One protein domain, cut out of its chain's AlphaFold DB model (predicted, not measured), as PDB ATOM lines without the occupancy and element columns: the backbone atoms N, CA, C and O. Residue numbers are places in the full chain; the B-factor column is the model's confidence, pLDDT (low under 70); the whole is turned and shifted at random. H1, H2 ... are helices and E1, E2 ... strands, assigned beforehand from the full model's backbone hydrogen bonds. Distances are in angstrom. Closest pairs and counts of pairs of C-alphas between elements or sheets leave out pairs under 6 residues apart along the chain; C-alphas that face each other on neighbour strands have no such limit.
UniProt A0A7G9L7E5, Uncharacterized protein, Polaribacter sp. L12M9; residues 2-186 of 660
ATOM      1  N   LYS A   2      53.418  31.064  42.976       58.38
ATOM      2  CA  LYS A   2      52.240  31.068  42.075       58.38
ATOM      3  C   LYS A   2      52.599  31.139  40.577       58.38
ATOM      4  O   LYS A   2      52.030  30.385  39.810       58.38
ATOM      5  N   GLU A   3      53.529  32.003  40.168       68.12
ATOM      6  CA  GLU A   3      53.861  32.211  38.740       68.12
ATOM      7  C   GLU A   3      54.676  31.067  38.128       68.12
ATOM      8  O   GLU A   3      54.302  30.567  37.079       68.12
ATOM      9  N   ILE A   4      55.665  30.541  38.859       68.94
ATOM     10  CA  ILE A   4      56.526  29.430  38.409       68.94
ATOM     11  C   ILE A   4      55.713  28.199  37.967       68.94
ATOM     12  O   ILE A   4      56.064  27.555  36.983       68.94
ATOM     13  N   VAL A   5      54.611  27.881  38.662       69.31
ATOM     14  CA  VAL A   5      53.731  26.757  38.291       69.31
ATOM     15  C   VAL A   5      53.038  27.009  36.951       69.31
ATOM     16  O   VAL A   5      52.986  26.115  36.112       69.31
ATOM     17  N   PHE A   6      52.531  28.224  36.732       78.19
ATOM     18  CA  PHE A   6      51.873  28.586  35.476       78.19
ATOM     19  C   PHE A   6      52.866  28.698  34.316       78.19
ATOM     20  O   PHE A   6      52.535  28.287  33.208       78.19
ATOM     21  N   ASP A   7      54.079  29.193  34.567       79.94
ATOM     22  CA  ASP A   7      55.129  29.313  33.551       79.94
ATOM     23  C   ASP A   7      55.635  27.933  33.108       79.94
ATOM     24  O   ASP A   7      55.753  27.662  31.913       79.94
ATOM     25  N   SER A   8      55.853  27.020  34.063       76.25
ATOM     26  CA  SER A   8      56.218  25.627  33.779       76.25
ATOM     27  C   SER A   8      55.102  24.883  33.034       76.25
ATOM     28  O   SER A   8      55.374  24.152  32.077       76.25
ATOM     29  N   PHE A   9      53.839  25.126  33.404       78.62
ATOM     30  CA  PHE A   9      52.687  24.576  32.693       78.62
ATOM     31  C   PHE A   9      52.611  25.087  31.252       78.62
ATOM     32  O   PHE A   9      52.500  24.303  30.316       78.62
ATOM     33  N   LYS A  10      52.761  26.398  31.054       84.25
ATOM     34  CA  LYS A  10      52.779  27.017  29.729       84.25
ATOM     35  C   LYS A  10      53.905  26.466  28.847       84.25
ATOM     36  O   LYS A  10      53.643  26.129  27.697       84.25
ATOM     37  N   SER A  11      55.115  26.299  29.386       83.75
ATOM     38  CA  SER A  11      56.237  25.673  28.665       83.75
ATOM     39  C   SER A  11      55.898  24.253  28.202       83.75
ATOM     40  O   SER A  11      56.123  23.902  27.047       83.75
ATOM     41  N   THR A  12      55.281  23.456  29.078       84.38
ATOM     42  CA  THR A  12      54.844  22.086  28.761       84.38
ATOM     43  C   THR A  12      53.831  22.070  27.613       84.38
ATOM     44  O   THR A  12      53.953  21.277  26.683       84.38
ATOM     45  N   LEU A  13      52.846  22.974  27.629       85.69
ATOM     46  CA  LEU A  13      51.840  23.059  26.565       85.69
ATOM     47  C   LEU A  13      52.433  23.514  25.225       85.69
ATOM     48  O   LEU A  13      51.978  23.072  24.172       85.69
ATOM     49  N   GLN A  14      53.465  24.356  25.240       86.94
ATOM     50  CA  GLN A  14      54.173  24.748  24.019       86.94
ATOM     51  C   GLN A  14      54.904  23.561  23.382       86.94
ATOM     52  O   GLN A  14      54.853  23.399  22.163       86.94
ATOM     53  N   GLU A  15      55.511  22.690  24.187       87.19
ATOM     54  CA  GLU A  15      56.103  21.442  23.695       87.19
ATOM     55  C   GLU A  15      55.038  20.496  23.123       87.19
ATOM     56  O   GLU A  15      55.212  19.974  22.022       87.19
ATOM     57  N   VAL A  16      53.889  20.352  23.796       88.06
ATOM     58  CA  VAL A  16      52.740  19.583  23.281       88.06
ATOM     59  C   VAL A  16      52.263  20.128  21.935       88.06
ATOM     60  O   VAL A  16      52.011  19.352  21.014       88.06
ATOM     61  N   LYS A  17      52.187  21.453  21.776       88.56
ATOM     62  CA  LYS A  17      51.805  22.093  20.510       88.56
ATOM     63  C   LYS A  17      52.767  21.752  19.375       88.56
ATOM     64  O   LYS A  17      52.332  21.432  18.270       88.56
ATOM     65  N   ILE A  18      54.071  21.830  19.644       87.94
ATOM     66  CA  ILE A  18      55.117  21.502  18.669       87.94
ATOM     67  C   ILE A  18      54.988  20.037  18.244       87.94
ATOM     68  O   ILE A  18      54.968  19.755  17.047       87.94
ATOM     69  N   LEU A  19      54.829  19.126  19.205       89.25
ATOM     70  CA  LEU A  19      54.664  17.697  18.939       89.25
ATOM     71  C   LEU A  19      53.382  17.406  18.147       89.25
ATOM     72  O   LEU A  19      53.440  16.668  17.164       89.25
ATOM     73  N   ASN A  20      52.256  18.038  18.493       89.38
ATOM     74  CA  ASN A  20      50.992  17.890  17.768       89.38
ATOM     75  C   ASN A  20      51.136  18.272  16.289       89.38
ATOM     76  O   ASN A  20      50.754  17.506  15.409       89.38
ATOM     77  N   ASN A  21      51.762  19.421  16.011       87.62
ATOM     78  CA  ASN A  21      52.003  19.911  14.650       87.62
ATOM     79  C   ASN A  21      52.848  18.955  13.801       87.62
ATOM     80  O   ASN A  21      52.840  19.053  12.576       87.62
ATOM     81  N   ILE A  22      53.621  18.082  14.438       86.69
ATOM     82  CA  ILE A  22      54.424  17.060  13.773       86.69
ATOM     83  C   ILE A  22      53.576  15.800  13.613       86.69
ATOM     84  O   ILE A  22      53.469  15.294  12.508       86.69
ATOM     85  N   VAL A  23      52.870  15.352  14.649       85.06
ATOM     86  CA  VAL A  23      51.972  14.186  14.589       85.06
ATOM     87  C   VAL A  23      50.926  14.287  13.467       85.06
ATOM     88  O   VAL A  23      50.667  13.297  12.789       85.06
ATOM     89  N   VAL A  24      50.362  15.475  13.225       84.69
ATOM     90  CA  VAL A  24      49.312  15.675  12.204       84.69
ATOM     91  C   VAL A  24      49.840  15.914  10.780       84.69
ATOM     92  O   VAL A  24      49.050  15.995   9.841       84.69
ATOM     93  N   LYS A  25      51.159  16.050  10.578       85.44
ATOM     94  CA  LYS A  25      51.740  16.306   9.247       85.44
ATOM     95  C   LYS A  25      51.829  15.028   8.413       85.44
ATOM     96  O   LYS A  25      52.428  14.042   8.822       85.44
ATOM     97  N   GLU A  26      51.355  15.092   7.168       69.69
ATOM     98  CA  GLU A  26      51.375  13.950   6.237       69.69
ATOM     99  C   GLU A  26      52.778  13.572   5.721       69.69
ATOM    100  O   GLU A  26      53.007  12.431   5.320       69.69
ATOM    101  N   LYS A  27      53.731  14.518   5.689       77.69
ATOM    102  CA  LYS A  27      55.104  14.294   5.200       77.69
ATOM    103  C   LYS A  27      56.123  14.977   6.102       77.69
ATOM    104  O   LYS A  27      56.101  16.197   6.244       77.69
ATOM    105  N   ILE A  28      57.024  14.184   6.681       85.00
ATOM    106  CA  ILE A  28      58.019  14.627   7.665       85.00
ATOM    107  C   ILE A  28      59.327  13.897   7.389       85.00
ATOM    108  O   ILE A  28      59.324  12.719   7.017       85.00
ATOM    109  N   SER A  29      60.453  14.590   7.544       88.94
ATOM    110  CA  SER A  29      61.751  13.950   7.377       88.94
ATOM    111  C   SER A  29      62.037  12.969   8.519       88.94
ATOM    112  O   SER A  29      61.559  13.115   9.644       88.94
ATOM    113  N   LYS A  30      62.867  11.958   8.243       87.25
ATOM    114  CA  LYS A  30      63.288  10.997   9.271       87.25
ATOM    115  C   LYS A  30      63.984  11.698  10.448       87.25
ATOM    116  O   LYS A  30      63.693  11.371  11.590       87.25
ATOM    117  N   SER A  31      64.840  12.685  10.167       88.19
ATOM    118  CA  SER A  31      65.558  13.450  11.197       88.19
ATOM    119  C   SER A  31      64.604  14.199  12.128       88.19
ATOM    120  O   SER A  31      64.757  14.133  13.341       88.19
ATOM    121  N   GLU A  32      63.582  14.861  11.577       88.81
ATOM    122  CA  GLU A  32      62.587  15.579  12.385       88.81
ATOM    123  C   GLU A  32      61.774  14.624  13.270       88.81
ATOM    124  O   GLU A  32      61.480  14.955  14.418       88.81
ATOM    125  N   LEU A  33      61.439  13.426  12.776       89.56
ATOM    126  CA  LEU A  33      60.756  12.397  13.570       89.56
ATOM    127  C   LEU A  33      61.631  11.866  14.713       89.56
ATOM    128  O   LEU A  33      61.127  11.660  15.815       89.56
ATOM    129  N   GLU A  34      62.928  11.655  14.473       90.69
ATOM    130  CA  GLU A  34      63.870  11.221  15.511       90.69
ATOM    131  C   GLU A  34      64.008  12.264  16.625       90.69
ATOM    132  O   GLU A  34      63.977  11.909  17.805       90.69
ATOM    133  N   ASP A  35      64.124  13.545  16.271       91.56
ATOM    134  CA  ASP A  35      64.265  14.629  17.248       91.56
ATOM    135  C   ASP A  35      62.971  14.858  18.039       91.56
ATOM    136  O   ASP A  35      63.009  15.008  19.261       91.56
ATOM    137  N   SER A  36      61.819  14.767  17.373       90.56
ATOM    138  CA  SER A  36      60.505  14.875  18.021       90.56
ATOM    139  C   SER A  36      60.232  13.709  18.967       90.56
ATOM    140  O   SER A  36      59.675  13.901  20.046       90.56
ATOM    141  N   LEU A  37      60.653  12.493  18.602       90.56
ATOM    142  CA  LEU A  37      60.523  11.320  19.467       90.56
ATOM    143  C   LEU A  37      61.405  11.444  20.714       90.56
ATOM    144  O   LEU A  37      60.931  11.166  21.814       90.56
ATOM    145  N   LYS A  38      62.647  11.925  20.575       89.25
ATOM    146  CA  LYS A  38      63.512  12.239  21.729       89.25
ATOM    147  C   LYS A  38      62.891  13.317  22.612       89.25
ATOM    148  O   LYS A  38      62.938  13.209  23.834       89.25
ATOM    149  N   GLN A  39      62.295  14.346  22.013       89.56
ATOM    150  CA  GLN A  39      61.615  15.405  22.753       89.56
ATOM    151  C   GLN A  39      60.423  14.853  23.548       89.56
ATOM    152  O   GLN A  39      60.333  15.099  24.750       89.56
ATOM    153  N   ALA A  40      59.561  14.045  22.925       89.12
ATOM    154  CA  ALA A  40      58.435  13.398  23.599       89.12
ATOM    155  C   ALA A  40      58.895  12.439  24.716       89.12
ATOM    156  O   ALA A  40      58.319  12.423  25.803       89.12
ATOM    157  N   GLN A  41      59.971  11.681  24.487       88.38
ATOM    158  CA  GLN A  41      60.579  10.812  25.497       88.38
ATOM    159  C   GLN A  41      61.089  11.618  26.701       88.38
ATOM    160  O   GLN A  41      60.782  11.275  27.843       88.38
ATOM    161  N   ASN A  42      61.815  12.713  26.461       86.81
ATOM    162  CA  ASN A  42      62.338  13.585  27.516       86.81
ATOM    163  C   ASN A  42      61.218  14.241  28.329       86.81
ATOM    164  O   ASN A  42      61.314  14.311  29.558       86.81
ATOM    165  N   LEU A  43      60.150  14.672  27.654       87.56
ATOM    166  CA  LEU A  43      58.982  15.278  28.285       87.56
ATOM    167  C   LEU A  43      58.233  14.305  29.208       87.56
ATOM    168  O   LEU A  43      57.626  14.741  30.184       87.56
ATOM    169  N   LEU A  44      58.296  12.998  28.936       84.62
ATOM    170  CA  LEU A  44      57.590  11.978  29.710       84.62
ATOM    171  C   LEU A  44      58.463  11.320  30.797       84.62
ATOM    172  O   LEU A  44      58.013  11.186  31.933       84.62
ATOM    173  N   PHE A  45      59.707  10.942  30.484       81.25
ATOM    174  CA  PHE A  45      60.521  10.028  31.307       81.25
ATOM    175  C   PHE A  45      61.722  10.651  32.029       81.25
ATOM    176  O   PHE A  45      62.338   9.980  32.857       81.25
ATOM    177  N   SER A  46      62.105  11.897  31.740       72.19
ATOM    178  CA  SER A  46      63.274  12.481  32.409       72.19
ATOM    179  C   SER A  46      63.028  12.690  33.914       72.19
ATOM    180  O   SER A  46      61.913  12.973  34.357       72.19
ATOM    181  N   SER A  47      64.084  12.557  34.725       52.06
ATOM    182  CA  SER A  47      64.036  12.648  36.198       52.06
ATOM    183  C   SER A  47      63.544  14.002  36.730       52.06
ATOM    184  O   SER A  47      63.179  14.111  37.897       52.06
ATOM    185  N   TYR A  48      63.482  15.010  35.859       56.19
ATOM    186  CA  TYR A  48      62.882  16.322  36.078       56.19
ATOM    187  C   TYR A  48      61.997  16.708  34.881       56.19
ATOM    188  O   TYR A  48      62.073  17.827  34.380       56.19
ATOM    189  N   SER A  49      61.188  15.770  34.378       68.31
ATOM    190  CA  SER A  49      60.296  16.055  33.256       68.31
ATOM    191  C   SER A  49      59.327  17.188  33.596       68.31
ATOM    192  O   SER A  49      58.874  17.312  34.741       68.31
ATOM    193  N   SER A  50      59.000  18.027  32.611       66.69
ATOM    194  CA  SER A  50      58.109  19.178  32.806       66.69
ATOM    195  C   SER A  50      56.747  18.747  33.369       66.69
ATOM    196  O   SER A  50      56.187  19.439  34.216       66.69
ATOM    197  N   LEU A  51      56.273  17.546  33.003       74.94
ATOM    198  CA  LEU A  51      55.050  16.930  33.528       74.94
ATOM    199  C   LEU A  51      55.149  16.552  35.011       74.94
ATOM    200  O   LEU A  51      54.224  16.841  35.769       74.94
ATOM    201  N   ASN A  52      56.264  15.962  35.451       70.75
ATOM    202  CA  ASN A  52      56.463  15.595  36.857       70.75
ATOM    203  C   ASN A  52      56.693  16.823  37.742       70.75
ATOM    204  O   ASN A  52      56.101  16.921  38.815       70.75
ATOM    205  N   ILE A  53      57.501  17.790  37.288       68.62
ATOM    206  CA  ILE A  53      57.683  19.073  37.988       68.62
ATOM    207  C   ILE A  53      56.332  19.766  38.153       68.62
ATOM    208  O   ILE A  53      56.027  20.291  39.228       68.62
ATOM    209  N   PHE A  54      55.515  19.759  37.102       69.81
ATOM    210  CA  PHE A  54      54.186  20.344  37.127       69.81
ATOM    211  C   PHE A  54      53.247  19.595  38.087       69.81
ATOM    212  O   PHE A  54      52.655  20.234  38.957       69.81
ATOM    213  N   ALA A  55      53.171  18.263  38.011       71.81
ATOM    214  CA  ALA A  55      52.356  17.441  38.906       71.81
ATOM    215  C   ALA A  55      52.738  17.612  40.381       71.81
ATOM    216  O   ALA A  55      51.865  17.823  41.223       71.81
ATOM    217  N   GLU A  56      54.031  17.605  40.702       69.06
ATOM    218  CA  GLU A  56      54.524  17.851  42.060       69.06
ATOM    219  C   GLU A  56      54.252  19.284  42.516       69.06
ATOM    220  O   GLU A  56      53.877  19.514  43.665       69.06
ATOM    221  N   SER A  57      54.371  20.264  41.620       65.94
ATOM    222  CA  SER A  57      54.057  21.660  41.931       65.94
ATOM    223  C   SER A  57      52.574  21.852  42.243       65.94
ATOM    224  O   SER A  57      52.238  22.513  43.224       65.94
ATOM    225  N   VAL A  58      51.686  21.240  41.458       67.75
ATOM    226  CA  VAL A  58      50.237  21.243  41.689       67.75
ATOM    227  C   VAL A  58      49.899  20.511  42.988       67.75
ATOM    228  O   VAL A  58      49.217  21.078  43.842       67.75
ATOM    229  N   LYS A  59      50.412  19.291  43.192       67.50
ATOM    230  CA  LYS A  59      50.178  18.499  44.410       67.50
ATOM    231  C   LYS A  59      50.687  19.214  45.651       67.50
ATOM    232  O   LYS A  59      49.938  19.352  46.609       67.50
ATOM    233  N   SER A  60      51.914  19.725  45.643       61.81
ATOM    234  CA  SER A  60      52.503  20.503  46.743       61.81
ATOM    235  C   SER A  60      51.701  21.770  47.046       61.81
ATOM    236  O   SER A  60      51.595  22.175  48.200       61.81
ATOM    237  N   TYR A  61      51.084  22.381  46.034       60.09
ATOM    238  CA  TYR A  61      50.259  23.567  46.226       60.09
ATOM    239  C   TYR A  61      48.850  23.225  46.753       60.09
ATOM    240  O   TYR A  61      48.344  23.937  47.617       60.09
ATOM    241  N   ILE A  62      48.231  22.127  46.298       56.03
ATOM    242  CA  ILE A  62      46.864  21.705  46.673       56.03
ATOM    243  C   ILE A  62      46.816  20.906  47.989       56.03
ATOM    244  O   ILE A  62      45.934  21.147  48.814       56.03
ATOM    245  N   SER A  63      47.768  19.997  48.229       51.62
ATOM    246  CA  SER A  63      47.883  19.154  49.444       51.62
ATOM    247  C   SER A  63      47.987  19.953  50.736       51.62
ATOM    248  O   SER A  63      47.651  19.483  51.819       51.62
ATOM    249  N   VAL A  64      48.385  21.208  50.613       47.69
ATOM    250  CA  VAL A  64      48.430  22.150  51.708       47.69
ATOM    251  C   VAL A  64      47.021  22.357  52.309       47.69
ATOM    252  O   VAL A  64      46.929  22.607  53.499       47.69
ATOM    253  N   GLY A  65      45.933  22.114  51.564       39.75
ATOM    254  CA  GLY A  65      44.516  22.259  51.934       39.75
ATOM    255  C   GLY A  65      43.822  21.132  52.728       39.75
ATOM    256  O   GLY A  65      42.816  21.401  53.384       39.75
ATOM    257  N   TYR A  66      44.282  19.880  52.663       39.91
ATOM    258  CA  TYR A  66      43.507  18.719  53.139       39.91
ATOM    259  C   TYR A  66      44.416  17.620  53.707       39.91
ATOM    260  O   TYR A  66      45.502  17.387  53.189       39.91
ATOM    261  N   LYS A  67      43.960  16.927  54.766       37.38
ATOM    262  CA  LYS A  67      44.642  15.776  55.395       37.38
ATOM    263  C   LYS A  67      44.721  14.576  54.438       37.38
ATOM    264  O   LYS A  67      44.019  13.587  54.621       37.38
ATOM    265  N   ILE A  68      45.578  14.653  53.434       38.62
ATOM    266  CA  ILE A  68      46.030  13.494  52.676       38.62
ATOM    267  C   ILE A  68      47.531  13.402  52.934       38.62
ATOM    268  O   ILE A  68      48.327  14.068  52.284       38.62
ATOM    269  N   THR A  69      47.913  12.620  53.939       34.09
ATOM    270  CA  THR A  69      49.311  12.245  54.173       34.09
ATOM    271  C   THR A  69      49.431  10.731  54.091       34.09
ATOM    272  O   THR A  69      49.054  10.058  55.052       34.09
ATOM    273  N   PRO A  70      50.013  10.166  53.023       38.38
ATOM    274  CA  PRO A  70      50.817   8.972  53.166       38.38
ATOM    275  C   PRO A  70      52.219   9.432  53.602       38.38
ATOM    276  O   PRO A  70      52.989   9.935  52.800       38.38
ATOM    277  N   PHE A  71      52.491   9.303  54.901       35.78
ATOM    278  CA  PHE A  71      53.811   9.354  55.551       35.78
ATOM    279  C   PHE A  71      54.687  10.633  55.404       35.78
ATOM    280  O   PHE A  71      55.241  10.958  54.364       35.78
ATOM    281  N   ASP A  72      54.882  11.280  56.561       35.75
ATOM    282  CA  ASP A  72      55.957  12.194  56.990       35.75
ATOM    283  C   ASP A  72      56.138  13.646  56.452       35.75
ATOM    284  O   ASP A  72      56.672  13.926  55.387       35.75
ATOM    285  N   LYS A  73      55.900  14.557  57.418       41.81
ATOM    286  CA  LYS A  73      56.636  15.779  57.828       41.81
ATOM    287  C   LYS A  73      56.374  17.160  57.183       41.81
ATOM    288  O   LYS A  73      56.725  17.464  56.049       41.81
ATOM    289  N   LYS A  74      56.008  18.051  58.126       38.34
ATOM    290  CA  LYS A  74      55.883  19.523  58.162       38.34
ATOM    291  C   LYS A  74      54.583  20.107  57.606       38.34
ATOM    292  O   LYS A  74      54.353  20.122  56.404       38.34
ATOM    293  N   GLU A  75      53.798  20.689  58.519       41.94
ATOM    294  CA  GLU A  75      52.690  21.596  58.214       41.94
ATOM    295  C   GLU A  75      53.184  22.728  57.304       41.94
ATOM    296  O   GLU A  75      53.938  23.614  57.715       41.94
ATOM    297  N   LYS A  76      52.776  22.673  56.035       47.72
ATOM    298  CA  LYS A  76      52.851  23.790  55.093       47.72
ATOM    299  C   LYS A  76      51.459  24.432  54.997       47.72
ATOM    300  O   LYS A  76      50.445  23.809  55.283       47.72
ATOM    301  N   LYS A  77      51.440  25.727  54.684       46.97
ATOM    302  CA  LYS A  77      50.399  26.718  55.021       46.97
ATOM    303  C   LYS A  77      49.087  26.600  54.215       46.97
ATOM    304  O   LYS A  77      49.055  27.089  53.095       46.97
ATOM    305  N   GLN A  78      48.035  26.014  54.799       53.62
ATOM    306  CA  GLN A  78      46.757  25.606  54.173       53.62
ATOM    307  C   GLN A  78      46.112  26.612  53.194       53.62
ATOM    308  O   GLN A  78      45.776  27.722  53.598       53.62
ATOM    309  N   ILE A  79      45.934  26.229  51.915       55.31
ATOM    310  CA  ILE A  79      45.241  27.044  50.896       55.31
ATOM    311  C   ILE A  79      43.727  26.813  50.967       55.31
ATOM    312  O   ILE A  79      43.273  25.708  51.267       55.31
ATOM    313  N   SER A  80      42.929  27.842  50.682       59.16
ATOM    314  CA  SER A  80      41.464  27.730  50.695       59.16
ATOM    315  C   SER A  80      40.901  27.080  49.419       59.16
ATOM    316  O   SER A  80      41.498  27.149  48.343       59.16
ATOM    317  N   LYS A  81      39.687  26.508  49.507       60.81
ATOM    318  CA  LYS A  81      38.947  25.950  48.352       60.81
ATOM    319  C   LYS A  81      38.775  26.971  47.212       60.81
ATOM    320  O   LYS A  81      38.825  26.605  46.042       60.81
ATOM    321  N   ILE A  82      38.599  28.249  47.553       66.25
ATOM    322  CA  ILE A  82      38.439  29.346  46.587       66.25
ATOM    323  C   ILE A  82      39.756  29.606  45.848       66.25
ATOM    324  O   ILE A  82      39.764  29.699  44.623       66.25
ATOM    325  N   GLU A  83      40.878  29.676  46.568       63.03
ATOM    326  CA  GLU A  83      42.195  29.884  45.954       63.03
ATOM    327  C   GLU A  83      42.586  28.736  45.022       63.03
ATOM    328  O   GLU A  83      43.154  28.981  43.960       63.03
ATOM    329  N   ALA A  84      42.244  27.498  45.380       63.62
ATOM    330  CA  ALA A  84      42.505  26.340  44.537       63.62
ATOM    331  C   ALA A  84      41.631  26.320  43.265       63.62
ATOM    332  O   ALA A  84      42.148  26.081  42.173       63.62
ATOM    333  N   LYS A  85      40.341  26.681  43.365       68.88
ATOM    334  CA  LYS A  85      39.447  26.827  42.198       68.88
ATOM    335  C   LYS A  85      39.915  27.927  41.237       68.88
ATOM    336  O   LYS A  85      39.867  27.749  40.023       68.88
ATOM    337  N   ILE A  86      40.430  29.044  41.761       74.50
ATOM    338  CA  ILE A  86      41.036  30.111  40.941       74.50
ATOM    339  C   ILE A  86      42.238  29.580  40.145       74.50
ATOM    340  O   ILE A  86      42.416  29.944  38.984       74.50
ATOM    341  N   ILE A  87      43.054  28.716  40.750       71.62
ATOM    342  CA  ILE A  87      44.226  28.123  40.092       71.62
ATOM    343  C   ILE A  87      43.802  27.170  38.980       71.62
ATOM    344  O   ILE A  87      44.311  27.302  37.872       71.62
ATOM    345  N   TYR A  88      42.845  26.280  39.244       75.12
ATOM    346  CA  TYR A  88      42.304  25.365  38.236       75.12
ATOM    347  C   TYR A  88      41.747  26.115  37.018       75.12
ATOM    348  O   TYR A  88      42.166  25.868  35.889       75.12
ATOM    349  N   ASN A  89      40.905  27.125  37.247       77.44
ATOM    350  CA  ASN A  89      40.355  27.945  36.164       77.44
ATOM    351  C   ASN A  89      41.443  28.688  35.378       77.44
ATOM    352  O   ASN A  89      41.328  28.863  34.166       77.44
ATOM    353  N   LYS A  90      42.520  29.116  36.047       80.88
ATOM    354  CA  LYS A  90      43.658  29.747  35.372       80.88
ATOM    355  C   LYS A  90      44.444  28.747  34.517       80.88
ATOM    356  O   LYS A  90      44.863  29.122  33.427       80.88
ATOM    357  N   LEU A  91      44.610  27.497  34.958       78.50
ATOM    358  CA  LEU A  91      45.217  26.433  34.145       78.50
ATOM    359  C   LEU A  91      44.376  26.145  32.894       78.50
ATOM    360  O   LEU A  91      44.916  26.167  31.790       78.50
ATOM    361  N   LEU A  92      43.055  25.988  33.040       79.88
ATOM    362  CA  LEU A  92      42.139  25.833  31.900       79.88
ATOM    363  C   LEU A  92      42.220  27.021  30.930       79.88
ATOM    364  O   LEU A  92      42.283  26.838  29.716       79.88
ATOM    365  N   GLY A  93      42.287  28.245  31.460       82.38
ATOM    366  CA  GLY A  93      42.471  29.449  30.651       82.38
ATOM    367  C   GLY A  93      43.775  29.443  29.844       82.38
ATOM    368  O   GLY A  93      43.773  29.852  28.684       82.38
ATOM    369  N   ILE A  94      44.876  28.944  30.419       83.31
ATOM    370  CA  ILE A  94      46.161  28.818  29.714       83.31
ATOM    371  C   ILE A  94      46.067  27.770  28.599       83.31
ATOM    372  O   ILE A  94      46.541  28.049  27.501       83.31
ATOM    373  N   ILE A  95      45.413  26.621  28.821       82.75
ATOM    374  CA  ILE A  95      45.183  25.614  27.763       82.75
ATOM    375  C   ILE A  95      44.467  26.250  26.575       82.75
ATOM    376  O   ILE A  95      44.966  26.185  25.456       82.75
ATOM    377  N   ASN A  96      43.358  26.940  26.842       80.81
ATOM    378  CA  ASN A  96      42.550  27.590  25.808       80.81
ATOM    379  C   ASN A  96      43.291  28.712  25.060       80.81
ATOM    380  O   ASN A  96      42.858  29.114  23.984       80.81
ATOM    381  N   THR A  97      44.373  29.247  25.636       84.00
ATOM    382  CA  THR A  97      45.175  30.318  25.025       84.00
ATOM    383  C   THR A  97      46.364  29.765  24.235       84.00
ATOM    384  O   THR A  97      46.689  30.278  23.167       84.00
ATOM    385  N   GLU A  98      47.048  28.747  24.761       82.88
ATOM    386  CA  GLU A  98      48.309  28.253  24.195       82.88
ATOM    387  C   GLU A  98      48.100  27.134  23.163       82.88
ATOM    388  O   GLU A  98      48.875  27.036  22.201       82.88
ATOM    389  N   LEU A  99      47.047  26.324  23.319       82.56
ATOM    390  CA  LEU A  99      46.733  25.184  22.457       82.56
ATOM    391  C   LEU A  99      45.509  25.434  21.574       82.56
ATOM    392  O   LEU A  99      44.602  26.188  21.918       82.56
ATOM    393  N   GLU A 100      45.497  24.774  20.416       80.44
ATOM    394  CA  GLU A 100      44.304  24.705  19.576       80.44
ATOM    395  C   GLU A 100      43.225  23.867  20.265       80.44
ATOM    396  O   GLU A 100      43.514  22.980  21.079       80.44
ATOM    397  N   LYS A 101      41.968  24.168  19.931       72.00
ATOM    398  CA  LYS A 101      40.813  23.446  20.457       72.00
ATOM    399  C   LYS A 101      40.951  21.952  20.122       72.00
ATOM    400  O   LYS A 101      41.418  21.608  19.044       72.00
ATOM    401  N   ASP A 102      40.563  21.097  21.064       76.25
ATOM    402  CA  ASP A 102      40.508  19.633  20.930       76.25
ATOM    403  C   ASP A 102      41.847  18.863  21.037       76.25
ATOM    404  O   ASP A 102      41.831  17.634  21.028       76.25
ATOM    405  N   ILE A 103      43.001  19.526  21.239       83.06
ATOM    406  CA  ILE A 103      44.275  18.820  21.534       83.06
ATOM    407  C   ILE A 103      44.260  18.226  22.952       83.06
ATOM    408  O   ILE A 103      44.645  17.078  23.171       83.06
ATOM    409  N   ILE A 104      43.826  19.020  23.933       83.38
ATOM    410  CA  ILE A 104      43.632  18.587  25.318       83.38
ATOM    411  C   ILE A 104      42.172  18.824  25.668       83.38
ATOM    412  O   ILE A 104      41.729  19.968  25.729       83.38
ATOM    413  N   VAL A 105      41.445  17.741  25.916       78.94
ATOM    414  CA  VAL A 105      40.053  17.762  26.344       78.94
ATOM    415  C   VAL A 105      40.021  17.249  27.782       78.94
ATOM    416  O   VAL A 105      40.273  16.064  27.999       78.94
ATOM    417  N   PRO A 106      39.795  18.119  28.779       69.69
ATOM    418  CA  PRO A 106      39.613  17.676  30.151       69.69
ATOM    419  C   PRO A 106      38.460  16.671  30.228       69.69
ATOM    420  O   PRO A 106      37.391  16.901  29.663       69.69
ATOM    421  N   THR A 107      38.652  15.581  30.962       72.19
ATOM    422  CA  THR A 107      37.541  14.694  31.311       72.19
ATOM    423  C   THR A 107      36.629  15.436  32.294       72.19
ATOM    424  O   THR A 107      37.058  15.796  33.387       72.19
ATOM    425  N   GLU A 108      35.379  15.699  31.909       70.12
ATOM    426  CA  GLU A 108      34.401  16.450  32.729       70.12
ATOM    427  C   GLU A 108      33.228  15.576  33.218       70.12
ATOM    428  O   GLU A 108      32.366  16.026  33.966       70.12
ATOM    429  N   SER A 109      33.189  14.298  32.838       70.56
ATOM    430  CA  SER A 109      32.169  13.340  33.279       70.56
ATOM    431  C   SER A 109      32.736  11.923  33.324       70.56
ATOM    432  O   SER A 109      33.742  11.628  32.678       70.56
ATOM    433  N   LEU A 110      32.105  11.042  34.104       71.25
ATOM    434  CA  LEU A 110      32.551   9.662  34.267       71.25
ATOM    435  C   LEU A 110      31.398   8.686  34.036       71.25
ATOM    436  O   LEU A 110      30.356   8.777  34.685       71.25
ATOM    437  N   ILE A 111      31.603   7.707  33.154       74.12
ATOM    438  CA  ILE A 111      30.664   6.601  32.959       74.12
ATOM    439  C   ILE A 111      31.167   5.409  33.769       74.12
ATOM    440  O   ILE A 111      32.206   4.828  33.464       74.12
ATOM    441  N   LEU A 112      30.428   5.043  34.812       72.62
ATOM    442  CA  LEU A 112      30.759   3.915  35.672       72.62
ATOM    443  C   LEU A 112      29.837   2.733  35.405       72.62
ATOM    444  O   LEU A 112      28.639   2.891  35.181       72.62
ATOM    445  N   GLN A 113      30.386   1.521  35.487       70.19
ATOM    446  CA  GLN A 113      29.605   0.304  35.279       70.19
ATOM    447  C   GLN A 113      28.477   0.167  36.311       70.19
ATOM    448  O   GLN A 113      27.367  -0.210  35.953       70.19
ATOM    449  N   SER A 114      28.746   0.503  37.576       69.81
ATOM    450  CA  SER A 114      27.765   0.473  38.663       69.81
ATOM    451  C   SER A 114      28.052   1.548  39.713       69.81
ATOM    452  O   SER A 114      29.148   2.109  39.769       69.81
ATOM    453  N   GLN A 115      27.098   1.783  40.614       65.38
ATOM    454  CA  GLN A 115      27.310   2.662  41.770       65.38
ATOM    455  C   GLN A 115      28.426   2.174  42.709       65.38
ATOM    456  O   GLN A 115      29.146   2.994  43.276       65.38
ATOM    457  N   VAL A 116      28.645   0.859  42.832       63.84
ATOM    458  CA  VAL A 116      29.754   0.288  43.624       63.84
ATOM    459  C   VAL A 116      31.112   0.729  43.079       63.84
ATOM    460  O   VAL A 116      32.018   1.018  43.856       63.84
ATOM    461  N   SER A 117      31.236   0.883  41.758       60.94
ATOM    462  CA  SER A 117      32.456   1.384  41.117       60.94
ATOM    463  C   SER A 117      32.819   2.803  41.573       60.94
ATOM    464  O   SER A 117      33.984   3.179  41.507       60.94
ATOM    465  N   SER A 118      31.859   3.578  42.098       62.78
ATOM    466  CA  SER A 118      32.135   4.919  42.628       62.78
ATOM    467  C   SER A 118      32.818   4.903  44.003       62.78
ATOM    468  O   SER A 118      33.553   5.829  44.334       62.78
ATOM    469  N   LEU A 119      32.643   3.829  44.787       58.12
ATOM    470  CA  LEU A 119      33.307   3.646  46.086       58.12
ATOM    471  C   LEU A 119      34.809   3.365  45.943       58.12
ATOM    472  O   LEU A 119      35.563   3.583  46.887       58.12
ATOM    473  N   GLY A 120      35.228   2.875  44.773       54.53
ATOM    474  CA  GLY A 120      36.622   2.613  44.426       54.53
ATOM    475  C   GLY A 120      37.314   3.763  43.694       54.53
ATOM    476  O   GLY A 120      38.431   3.567  43.223       54.53
ATOM    477  N   LEU A 121      36.682   4.937  43.565       60.62
ATOM    478  CA  LEU A 121      37.315   6.096  42.935       60.62
ATOM    479  C   LEU A 121      38.512   6.554  43.774       60.62
ATOM    480  O   LEU A 121      38.356   7.153  44.838       60.62
ATOM    481  N   ALA A 122      39.708   6.257  43.279       59.12
ATOM    482  CA  ALA A 122      40.970   6.747  43.808       59.12
ATOM    483  C   ALA A 122      41.522   7.845  42.890       59.12
ATOM    484  O   ALA A 122      41.287   7.816  41.683       59.12
ATOM    485  N   PHE A 123      42.273   8.790  43.464       60.53
ATOM    486  CA  PHE A 123      43.090   9.707  42.668       60.53
ATOM    487  C   PHE A 123      44.097   8.913  41.851       60.53
ATOM    488  O   PHE A 123      44.691   7.953  42.359       60.53
ATOM    489  N   ILE A 124      44.308   9.327  40.609       62.75
ATOM    490  CA  ILE A 124      45.241   8.640  39.732       62.75
ATOM    491  C   ILE A 124      46.655   8.930  40.242       62.75
ATOM    492  O   ILE A 124      47.130  10.065  40.329       62.75
ATOM    493  N   SER A 125      47.368   7.878  40.640       59.91
ATOM    494  CA  SER A 125      48.782   8.022  40.963       59.91
ATOM    495  C   SER A 125      49.550   8.315  39.680       59.91
ATOM    496  O   SER A 125      49.344   7.634  38.680       59.91
ATOM    497  N   ALA A 126      50.476   9.274  39.727       63.94
ATOM    498  CA  ALA A 126      51.400   9.520  38.627       63.94
ATOM    499  C   ALA A 126      52.260   8.272  38.397       63.94
ATOM    500  O   ALA A 126      53.237   8.034  39.104       63.94
ATOM    501  N   SER A 127      51.871   7.463  37.420       64.62
ATOM    502  CA  SER A 127      52.613   6.298  36.972       64.62
ATOM    503  C   SER A 127      52.531   6.223  35.455       64.62
ATOM    504  O   SER A 127      51.489   6.440  34.846       64.62
ATOM    505  N   ILE A 128      53.675   5.952  34.836       75.19
ATOM    506  CA  ILE A 128      53.729   5.666  33.405       75.19
ATOM    507  C   ILE A 128      53.401   4.183  33.219       75.19
ATOM    508  O   ILE A 128      53.914   3.355  33.985       75.19
ATOM    509  N   ASP A 129      52.568   3.880  32.221       80.31
ATOM    510  CA  ASP A 129      52.183   2.522  31.831       80.31
ATOM    511  C   ASP A 129      53.411   1.611  31.688       80.31
ATOM    512  O   ASP A 129      54.435   1.991  31.111       80.31
ATOM    513  N   GLU A 130      53.321   0.407  32.248       82.50
ATOM    514  CA  GLU A 130      54.442  -0.532  32.313       82.50
ATOM    515  C   GLU A 130      54.850  -1.041  30.926       82.50
ATOM    516  O   GLU A 130      56.040  -1.192  30.654       82.50
ATOM    517  N   ASN A 131      53.900  -1.188  29.998       85.75
ATOM    518  CA  ASN A 131      54.224  -1.552  28.621       85.75
ATOM    519  C   ASN A 131      54.966  -0.419  27.913       85.75
ATOM    520  O   ASN A 131      55.867  -0.682  27.119       85.75
ATOM    521  N   LEU A 132      54.625   0.841  28.206       85.62
ATOM    522  CA  LEU A 132      55.345   1.989  27.658       85.62
ATOM    523  C   LEU A 132      56.755   2.130  28.253       85.62
ATOM    524  O   LEU A 132      57.671   2.510  27.529       85.62
ATOM    525  N   LYS A 133      56.952   1.787  29.535       85.25
ATOM    526  CA  LYS A 133      58.288   1.695  30.158       85.25
ATOM    527  C   LYS A 133      59.146   0.624  29.489       85.25
ATOM    528  O   LYS A 133      60.244   0.926  29.039       85.25
ATOM    529  N   ASN A 134      58.613  -0.586  29.341       86.81
ATOM    530  CA  ASN A 134      59.322  -1.681  28.676       86.81
ATOM    531  C   ASN A 134      59.640  -1.323  27.214       86.81
ATOM    532  O   ASN A 134      60.764  -1.504  26.754       86.81
ATOM    533  N   PHE A 135      58.679  -0.718  26.505       86.88
ATOM    534  CA  PHE A 135      58.891  -0.219  25.145       86.88
ATOM    535  C   PHE A 135      60.004   0.831  25.074       86.88
ATOM    536  O   PHE A 135      60.776   0.837  24.119       86.88
ATOM    537  N   ASN A 136      60.093   1.713  26.070       86.38
ATOM    538  CA  ASN A 136      61.122   2.740  26.159       86.38
ATOM    539  C   ASN A 136      62.527   2.150  26.344       86.38
ATOM    540  O   ASN A 136      63.461   2.614  25.694       86.38
ATOM    541  N   ASP A 137      62.671   1.138  27.198       86.06
ATOM    542  CA  ASP A 137      63.960   0.495  27.485       86.06
ATOM    543  C   ASP A 137      64.510  -0.266  26.266       86.06
ATOM    544  O   ASP A 137      65.721  -0.331  26.047       86.06
ATOM    545  N   GLU A 138      63.617  -0.785  25.422       85.31
ATOM    546  CA  GLU A 138      63.952  -1.475  24.173       85.31
ATOM    547  C   GLU A 138      64.106  -0.522  22.966       85.31
ATOM    548  O   GLU A 138      64.559  -0.933  21.888       85.31
ATOM    549  N   LEU A 139      63.744   0.758  23.114       86.12
ATOM    550  CA  LEU A 139      63.667   1.715  22.011       86.12
ATOM    551  C   LEU A 139      65.056   2.108  21.486       86.12
ATOM    552  O   LEU A 139      65.830   2.804  22.142       86.12
ATOM    553  N   ASN A 140      65.341   1.772  20.225       87.00
ATOM    554  CA  ASN A 140      66.539   2.236  19.520       87.00
ATOM    555  C   ASN A 140      66.179   3.161  18.349       87.00
ATOM    556  O   ASN A 140      66.075   2.721  17.204       87.00
ATOM    557  N   ILE A 141      66.016   4.453  18.652       86.81
ATOM    558  CA  ILE A 141      65.524   5.487  17.722       86.81
ATOM    559  C   ILE A 141      66.283   5.480  16.383       86.81
ATOM    560  O   ILE A 141      65.657   5.476  15.326       86.81
ATOM    561  N   GLY A 142      67.618   5.389  16.404       82.44
ATOM    562  CA  GLY A 142      68.437   5.450  15.185       82.44
ATOM    563  C   GLY A 142      68.257   4.263  14.226       82.44
ATOM    564  O   GLY A 142      68.591   4.365  13.043       82.44
ATOM    565  N   LYS A 143      67.710   3.135  14.704       87.12
ATOM    566  CA  LYS A 143      67.466   1.926  13.898       87.12
ATOM    567  C   LYS A 143      66.059   1.858  13.302       87.12
ATOM    568  O   LYS A 143      65.829   1.023  12.429       87.12
ATOM    569  N   LEU A 144      65.141   2.719  13.738       89.06
ATOM    570  CA  LEU A 144      63.751   2.691  13.294       89.06
ATOM    571  C   LEU A 144      63.582   3.291  11.895       89.06
ATOM    572  O   LEU A 144      64.281   4.224  11.485       89.06
ATOM    573  N   LYS A 145      62.620   2.754  11.143       90.25
ATOM    574  CA  LYS A 145      62.135   3.332   9.884       90.25
ATOM    575  C   LYS A 145      61.161   4.477  10.173       90.25
ATOM    576  O   LYS A 145      60.552   4.525  11.236       90.25
ATOM    577  N   SER A 146      60.940   5.369   9.205       85.19
ATOM    578  CA  SER A 146      60.056   6.539   9.379       85.19
ATOM    579  C   SER A 146      58.643   6.185   9.871       85.19
ATOM    580  O   SER A 146      58.103   6.881  10.724       85.19
ATOM    581  N   GLN A 147      58.068   5.073   9.401       86.19
ATOM    582  CA  GLN A 147      56.747   4.613   9.849       86.19
ATOM    583  C   GLN A 147      56.743   4.159  11.319       86.19
ATOM    584  O   GLN A 147      55.791   4.413  12.058       86.19
ATOM    585  N   GLU A 148      57.815   3.497  11.750       87.69
ATOM    586  CA  GLU A 148      57.982   3.016  13.124       87.69
ATOM    587  C   GLU A 148      58.244   4.191  14.075       87.69
ATOM    588  O   GLU A 148      57.678   4.228  15.164       87.69
ATOM    589  N   LEU A 149      59.014   5.192  13.630       88.44
ATOM    590  CA  LEU A 149      59.226   6.450  14.352       88.44
ATOM    591  C   LEU A 149      57.919   7.223  14.550       88.44
ATOM    592  O   LEU A 149      57.637   7.658  15.660       88.44
ATOM    593  N   SER A 150      57.104   7.356  13.501       87.56
ATOM    594  CA  SER A 150      55.790   8.005  13.592       87.56
ATOM    595  C   SER A 150      54.854   7.252  14.546       87.56
ATOM    596  O   SER A 150      54.219   7.857  15.407       87.56
ATOM    597  N   THR A 151      54.841   5.918  14.473       90.19
ATOM    598  CA  THR A 151      54.042   5.080  15.382       90.19
ATOM    599  C   THR A 151      54.491   5.234  16.835       90.19
ATOM    600  O   THR A 151      53.655   5.361  17.729       90.19
ATOM    601  N   ALA A 152      55.803   5.243  17.086       89.31
ATOM    602  CA  ALA A 152      56.355   5.471  18.415       89.31
ATOM    603  C   ALA A 152      56.008   6.879  18.919       89.31
ATOM    604  O   ALA A 152      55.475   7.010  20.016       89.31
ATOM    605  N   LEU A 153      56.211   7.917  18.103       90.88
ATOM    606  CA  LEU A 153      55.878   9.298  18.453       90.88
ATOM    607  C   LEU A 153      54.406   9.440  18.859       90.88
ATOM    608  O   LEU A 153      54.125  10.022  19.902       90.88
ATOM    609  N   ASN A 154      53.485   8.831  18.108       89.81
ATOM    610  CA  ASN A 154      52.056   8.839  18.430       89.81
ATOM    611  C   ASN A 154      51.750   8.173  19.777       89.81
ATOM    612  O   ASN A 154      50.916   8.676  20.527       89.81
ATOM    613  N   LYS A 155      52.441   7.076  20.120       90.12
ATOM    614  CA  LYS A 155      52.282   6.411  21.425       90.12
ATOM    615  C   LYS A 155      52.724   7.308  22.583       90.12
ATOM    616  O   LYS A 155      51.987   7.449  23.554       90.12
ATOM    617  N   TYR A 156      53.901   7.929  22.479       90.00
ATOM    618  CA  TYR A 156      54.395   8.843  23.517       90.00
ATOM    619  C   TYR A 156      53.523  10.097  23.619       90.00
ATOM    620  O   TYR A 156      53.198  10.528  24.722       90.00
ATOM    621  N   PHE A 157      53.102  10.654  22.481       89.69
ATOM    622  CA  PHE A 157      52.218  11.812  22.438       89.69
ATOM    623  C   PHE A 157      50.868  11.519  23.106       89.69
ATOM    624  O   PHE A 157      50.443  12.281  23.969       89.69
ATOM    625  N   ALA A 158      50.240  10.376  22.808       88.38
ATOM    626  CA  ALA A 158      49.001   9.957  23.464       88.38
ATOM    627  C   ALA A 158      49.165   9.802  24.988       88.38
ATOM    628  O   ALA A 158      48.305  10.245  25.746       88.38
ATOM    629  N   ALA A 159      50.288   9.239  25.445       86.88
ATOM    630  CA  ALA A 159      50.579   9.105  26.872       86.88
ATOM    631  C   ALA A 159      50.770  10.465  27.573       86.88
ATOM    632  O   ALA A 159      50.283  10.654  28.685       86.88
ATOM    633  N   ILE A 160      51.430  11.426  26.917       87.56
ATOM    634  CA  ILE A 160      51.577  12.805  27.415       87.56
ATOM    635  C   ILE A 160      50.207  13.479  27.554       87.56
ATOM    636  O   ILE A 160      49.922  14.085  28.586       87.56
ATOM    637  N   ILE A 161      49.351  13.353  26.535       87.00
ATOM    638  CA  ILE A 161      48.001  13.928  26.548       87.00
ATOM    639  C   ILE A 161      47.156  13.307  27.666       87.00
ATOM    640  O   ILE A 161      46.589  14.054  28.462       87.00
ATOM    641  N   GLY A 162      47.140  11.975  27.785       83.50
ATOM    642  CA  GLY A 162      46.415  11.274  28.849       83.50
ATOM    643  C   GLY A 162      46.887  11.683  30.245       83.50
ATOM    644  O   GLY A 162      46.073  11.982  31.110       83.50
ATOM    645  N   TYR A 163      48.199  11.831  30.452       81.50
ATOM    646  CA  TYR A 163      48.739  12.310  31.728       81.50
ATOM    647  C   TYR A 163      48.219  13.714  32.089       81.50
ATOM    648  O   TYR A 163      47.828  13.958  33.232       81.50
ATOM    649  N   ILE A 164      48.186  14.649  31.129       80.81
ATOM    650  CA  ILE A 164      47.665  16.004  31.371       80.81
ATOM    651  C   ILE A 164      46.149  15.979  31.613       80.81
ATOM    652  O   ILE A 164      45.666  16.652  32.522       80.81
ATOM    653  N   GLN A 165      45.392  15.205  30.838       82.56
ATOM    654  CA  GLN A 165      43.934  15.130  30.968       82.56
ATOM    655  C   GLN A 165      43.508  14.469  32.284       82.56
ATOM    656  O   GLN A 165      42.735  15.058  33.037       82.56
ATOM    657  N   ASP A 166      44.058  13.301  32.605       75.25
ATOM    658  CA  ASP A 166      43.556  12.458  33.689       75.25
ATOM    659  C   ASP A 166      44.135  12.843  35.061       75.25
ATOM    660  O   ASP A 166      43.420  12.949  36.057       75.25
ATOM    661  N   ILE A 167      45.436  13.124  35.133       68.06
ATOM    662  CA  ILE A 167      46.112  13.361  36.423       68.06
ATOM    663  C   ILE A 167      46.093  14.838  36.804       68.06
ATOM    664  O   ILE A 167      46.095  15.201  37.978       68.06
ATOM    665  N   LEU A 168      46.109  15.731  35.819       69.50
ATOM    666  CA  LEU A 168      46.259  17.161  36.084       69.50
ATOM    667  C   LEU A 168      44.954  17.920  35.925       69.50
ATOM    668  O   LEU A 168      44.744  18.893  36.636       69.50
ATOM    669  N   LEU A 169      44.065  17.503  35.033       74.62
ATOM    670  CA  LEU A 169      42.790  18.192  34.860       74.62
ATOM    671  C   LEU A 169      41.668  17.447  35.565       74.62
ATOM    672  O   LEU A 169      40.924  18.083  36.310       74.62
ATOM    673  N   TYR A 170      41.596  16.126  35.416       74.00
ATOM    674  CA  TYR A 170      40.527  15.319  35.989       74.00
ATOM    675  C   TYR A 170      40.679  15.085  37.499       74.00
ATOM    676  O   TYR A 170      39.720  15.331  38.226       74.00
ATOM    677  N   ASP A 171      41.862  14.738  38.022       69.50
ATOM    678  CA  ASP A 171      42.054  14.661  39.485       69.50
ATOM    679  C   ASP A 171      41.801  16.016  40.174       69.50
ATOM    680  O   ASP A 171      41.189  16.071  41.242       69.50
ATOM    681  N   ILE A 172      42.219  17.137  39.566       68.81
ATOM    682  CA  ILE A 172      41.922  18.474  40.107       68.81
ATOM    683  C   ILE A 172      40.412  18.756  40.033       68.81
ATOM    684  O   ILE A 172      39.829  19.246  41.001       68.81
ATOM    685  N   TYR A 173      39.759  18.415  38.925       71.06
ATOM    686  CA  TYR A 173      38.315  18.553  38.740       71.06
ATOM    687  C   TYR A 173      37.503  17.723  39.756       71.06
ATOM    688  O   TYR A 173      36.581  18.252  40.387       71.06
ATOM    689  N   LEU A 174      37.908  16.469  40.009       67.19
ATOM    690  CA  LEU A 174      37.361  15.574  41.037       67.19
ATOM    691  C   LEU A 174      37.375  16.215  42.432       67.19
ATOM    692  O   LEU A 174      36.414  16.062  43.190       67.19
ATOM    693  N   ILE A 175      38.434  16.960  42.771       63.69
ATOM    694  CA  ILE A 175      38.564  17.643  44.068       63.69
ATOM    695  C   ILE A 175      37.527  18.770  44.226       63.69
ATOM    696  O   ILE A 175      37.034  18.992  45.339       63.69
ATOM    697  N   PHE A 176      37.196  19.506  43.158       61.66
ATOM    698  CA  PHE A 176      36.473  20.780  43.278       61.66
ATOM    699  C   PHE A 176      35.023  20.757  42.815       61.66
ATOM    700  O   PHE A 176      34.164  21.274  43.541       61.66
ATOM    701  N   GLU A 177      34.760  20.183  41.645       61.06
ATOM    702  CA  GLU A 177      33.454  20.274  40.988       61.06
ATOM    703  C   GLU A 177      32.645  18.981  41.117       61.06
ATOM    704  O   GLU A 177      31.423  19.065  41.140       61.06
ATOM    705  N   LYS A 178      33.315  17.836  41.349       61.50
ATOM    706  CA  LYS A 178      32.760  16.470  41.279       61.50
ATOM    707  C   LYS A 178      32.182  16.172  39.881       61.50
ATOM    708  O   LYS A 178      31.254  16.854  39.465       61.50
ATOM    709  N   PRO A 179      32.676  15.149  39.165       66.56
ATOM    710  CA  PRO A 179      32.168  14.830  37.837       66.56
ATOM    711  C   PRO A 179      30.684  14.499  37.869       66.56
ATOM    712  O   PRO A 179      30.190  13.899  38.828       66.56
ATOM    713  N   GLU A 180      29.993  14.820  36.778       66.31
ATOM    714  CA  GLU A 180      28.721  14.175  36.481       66.31
ATOM    715  C   GLU A 180      28.992  12.684  36.244       66.31
ATOM    716  O   GLU A 180      29.717  12.300  35.322       66.31
ATOM    717  N   ILE A 181      28.468  11.838  37.133       70.50
ATOM    718  CA  ILE A 181      28.634  10.387  37.055       70.50
ATOM    719  C   ILE A 181      27.377   9.793  36.437       70.50
ATOM    720  O   ILE A 181      26.286   9.930  36.988       70.50
ATOM    721  N   THR A 182      27.547   9.085  35.326       74.50
ATOM    722  CA  THR A 182      26.482   8.291  34.707       74.50
ATOM    723  C   THR A 182      26.737   6.816  34.993       74.50
ATOM    724  O   THR A 182      27.845   6.324  34.774       74.50
ATOM    725  N   TYR A 183      25.731   6.093  35.484       72.69
ATOM    726  CA  TYR A 183      25.856   4.666  35.777       72.69
ATOM    727  C   TYR A 183      25.206   3.825  34.678       72.69
ATOM    728  O   TYR A 183      24.048   4.036  34.334       72.69
ATOM    729  N   ILE A 184      25.938   2.840  34.150       75.94
ATOM    730  CA  ILE A 184      25.399   1.875  33.175       75.94
ATOM    731  C   ILE A 184      24.382   0.944  33.858       75.94
ATOM    732  O   ILE A 184      23.366   0.584  33.271       75.94
ATOM    733  N   GLN A 185      24.648   0.569  35.112       65.38
ATOM    734  CA  GLN A 185      23.722  -0.137  35.992       65.38
ATOM    735  C   GLN A 185      23.486   0.710  37.241       65.38
ATOM    736  O   GLN A 185      24.302   0.735  38.170       65.38
ATOM    737  N   GLU A 186      22.364   1.423  37.274       51.12
ATOM    738  CA  GLU A 186      21.901   2.049  38.506       51.12
ATOM    739  C   GLU A 186      21.408   0.964  39.465       51.12
ATOM    740  O   GLU A 186      20.551   0.148  39.119       51.12
TER     741      GLU A 186
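Overview. This is residues 2 to 186 of the 660 residues of an uncharacterized protein of Polaribacter sp. L12M9 (UniProt A0A7G9L7E5). The longest helix, H7, runs through a bundle of five helices, with H2 and H3 end to end beside it and H1 and H4 packed alongside. A small side part, the two-stranded sheet E1 and E2 with short H5, lies away from the bundle, and the loop of residues 67 to 74 sticks out. The 185 printed residues run H1 H2 H3 H4 E1 H5 H6 H7 E2; the sheet, order E1 = E2, is parallel and the class is mostly helix. The whole is compact, with a radius of gyration of the C-alphas of 18.3 A, and spans 49 by 44 by 34 A.

Arrangement. H1, residues 2 to 23, and H2, residues 30 to 45, form a helical hairpin; residues 12 to 22 of H1 touch H2, closest at C-alphas 19 and 36, 6.6 A, opposite ways at a shallow tilt of 33 degrees, only just short of steep. H3, residues 50 to 65, touches H2 only at the corner, with C-alphas 43 and 50 closest at 6.0 A. H4, residues 81 to 98, touches H1 with residues 91 to 98, closest at C-alphas 98 and 13, 6.7 A. E1, residues 109 to 114, is followed by H5, residues 116 to 119, and H6, residues 130 to 138. H7, residues 146 to 176, touches H2 with residues 146 to 160, the same way at a shallow tilt of 30 degrees; the closest C-alphas, 153 and 37, are 5.2 A apart. H1 and H7 are hubs, each touching four helices. H6 and H7 are near each other, with 7 pairs of C-alphas within 10 A. E2, residues 180 to 185, is parallel to E1 at 25 degrees; N 112 and O 182, and N 182 and O 110, are within hydrogen-bond range, both 2.9 A. E1, H5 H6 H7 and E2 form a strand-helix-strand unit, two parallel neighbour strands with helices between. Every O i to N i+4 pair is within hydrogen-bond range in H2, H4 and H6, against 17 of 18 in H1, 10 of 12 in H3 and 24 of 27 in H7; H5 is too short for such a pair.

Along the chain. H1 begins at C-alpha 2, (52.240, 31.068, 42.075), and is 32.3 A long. H4 is 26.0 A long. H7 runs 43.7 A from C-alpha 146, (60.056, 6.539, 9.379). E2 ends at C-alpha 185, (23.722, -0.137, 35.992).

Size, cuts and confidence. The C-alphas farthest apart, of Lys 27 and Glu 75, are 53.6 A apart. The printed part has no cut; H3 to H4 is the long link. Mean pLDDT of the printed part is 73.8, with 69 residues under 70, among them 56 to 85 and 114 to 127.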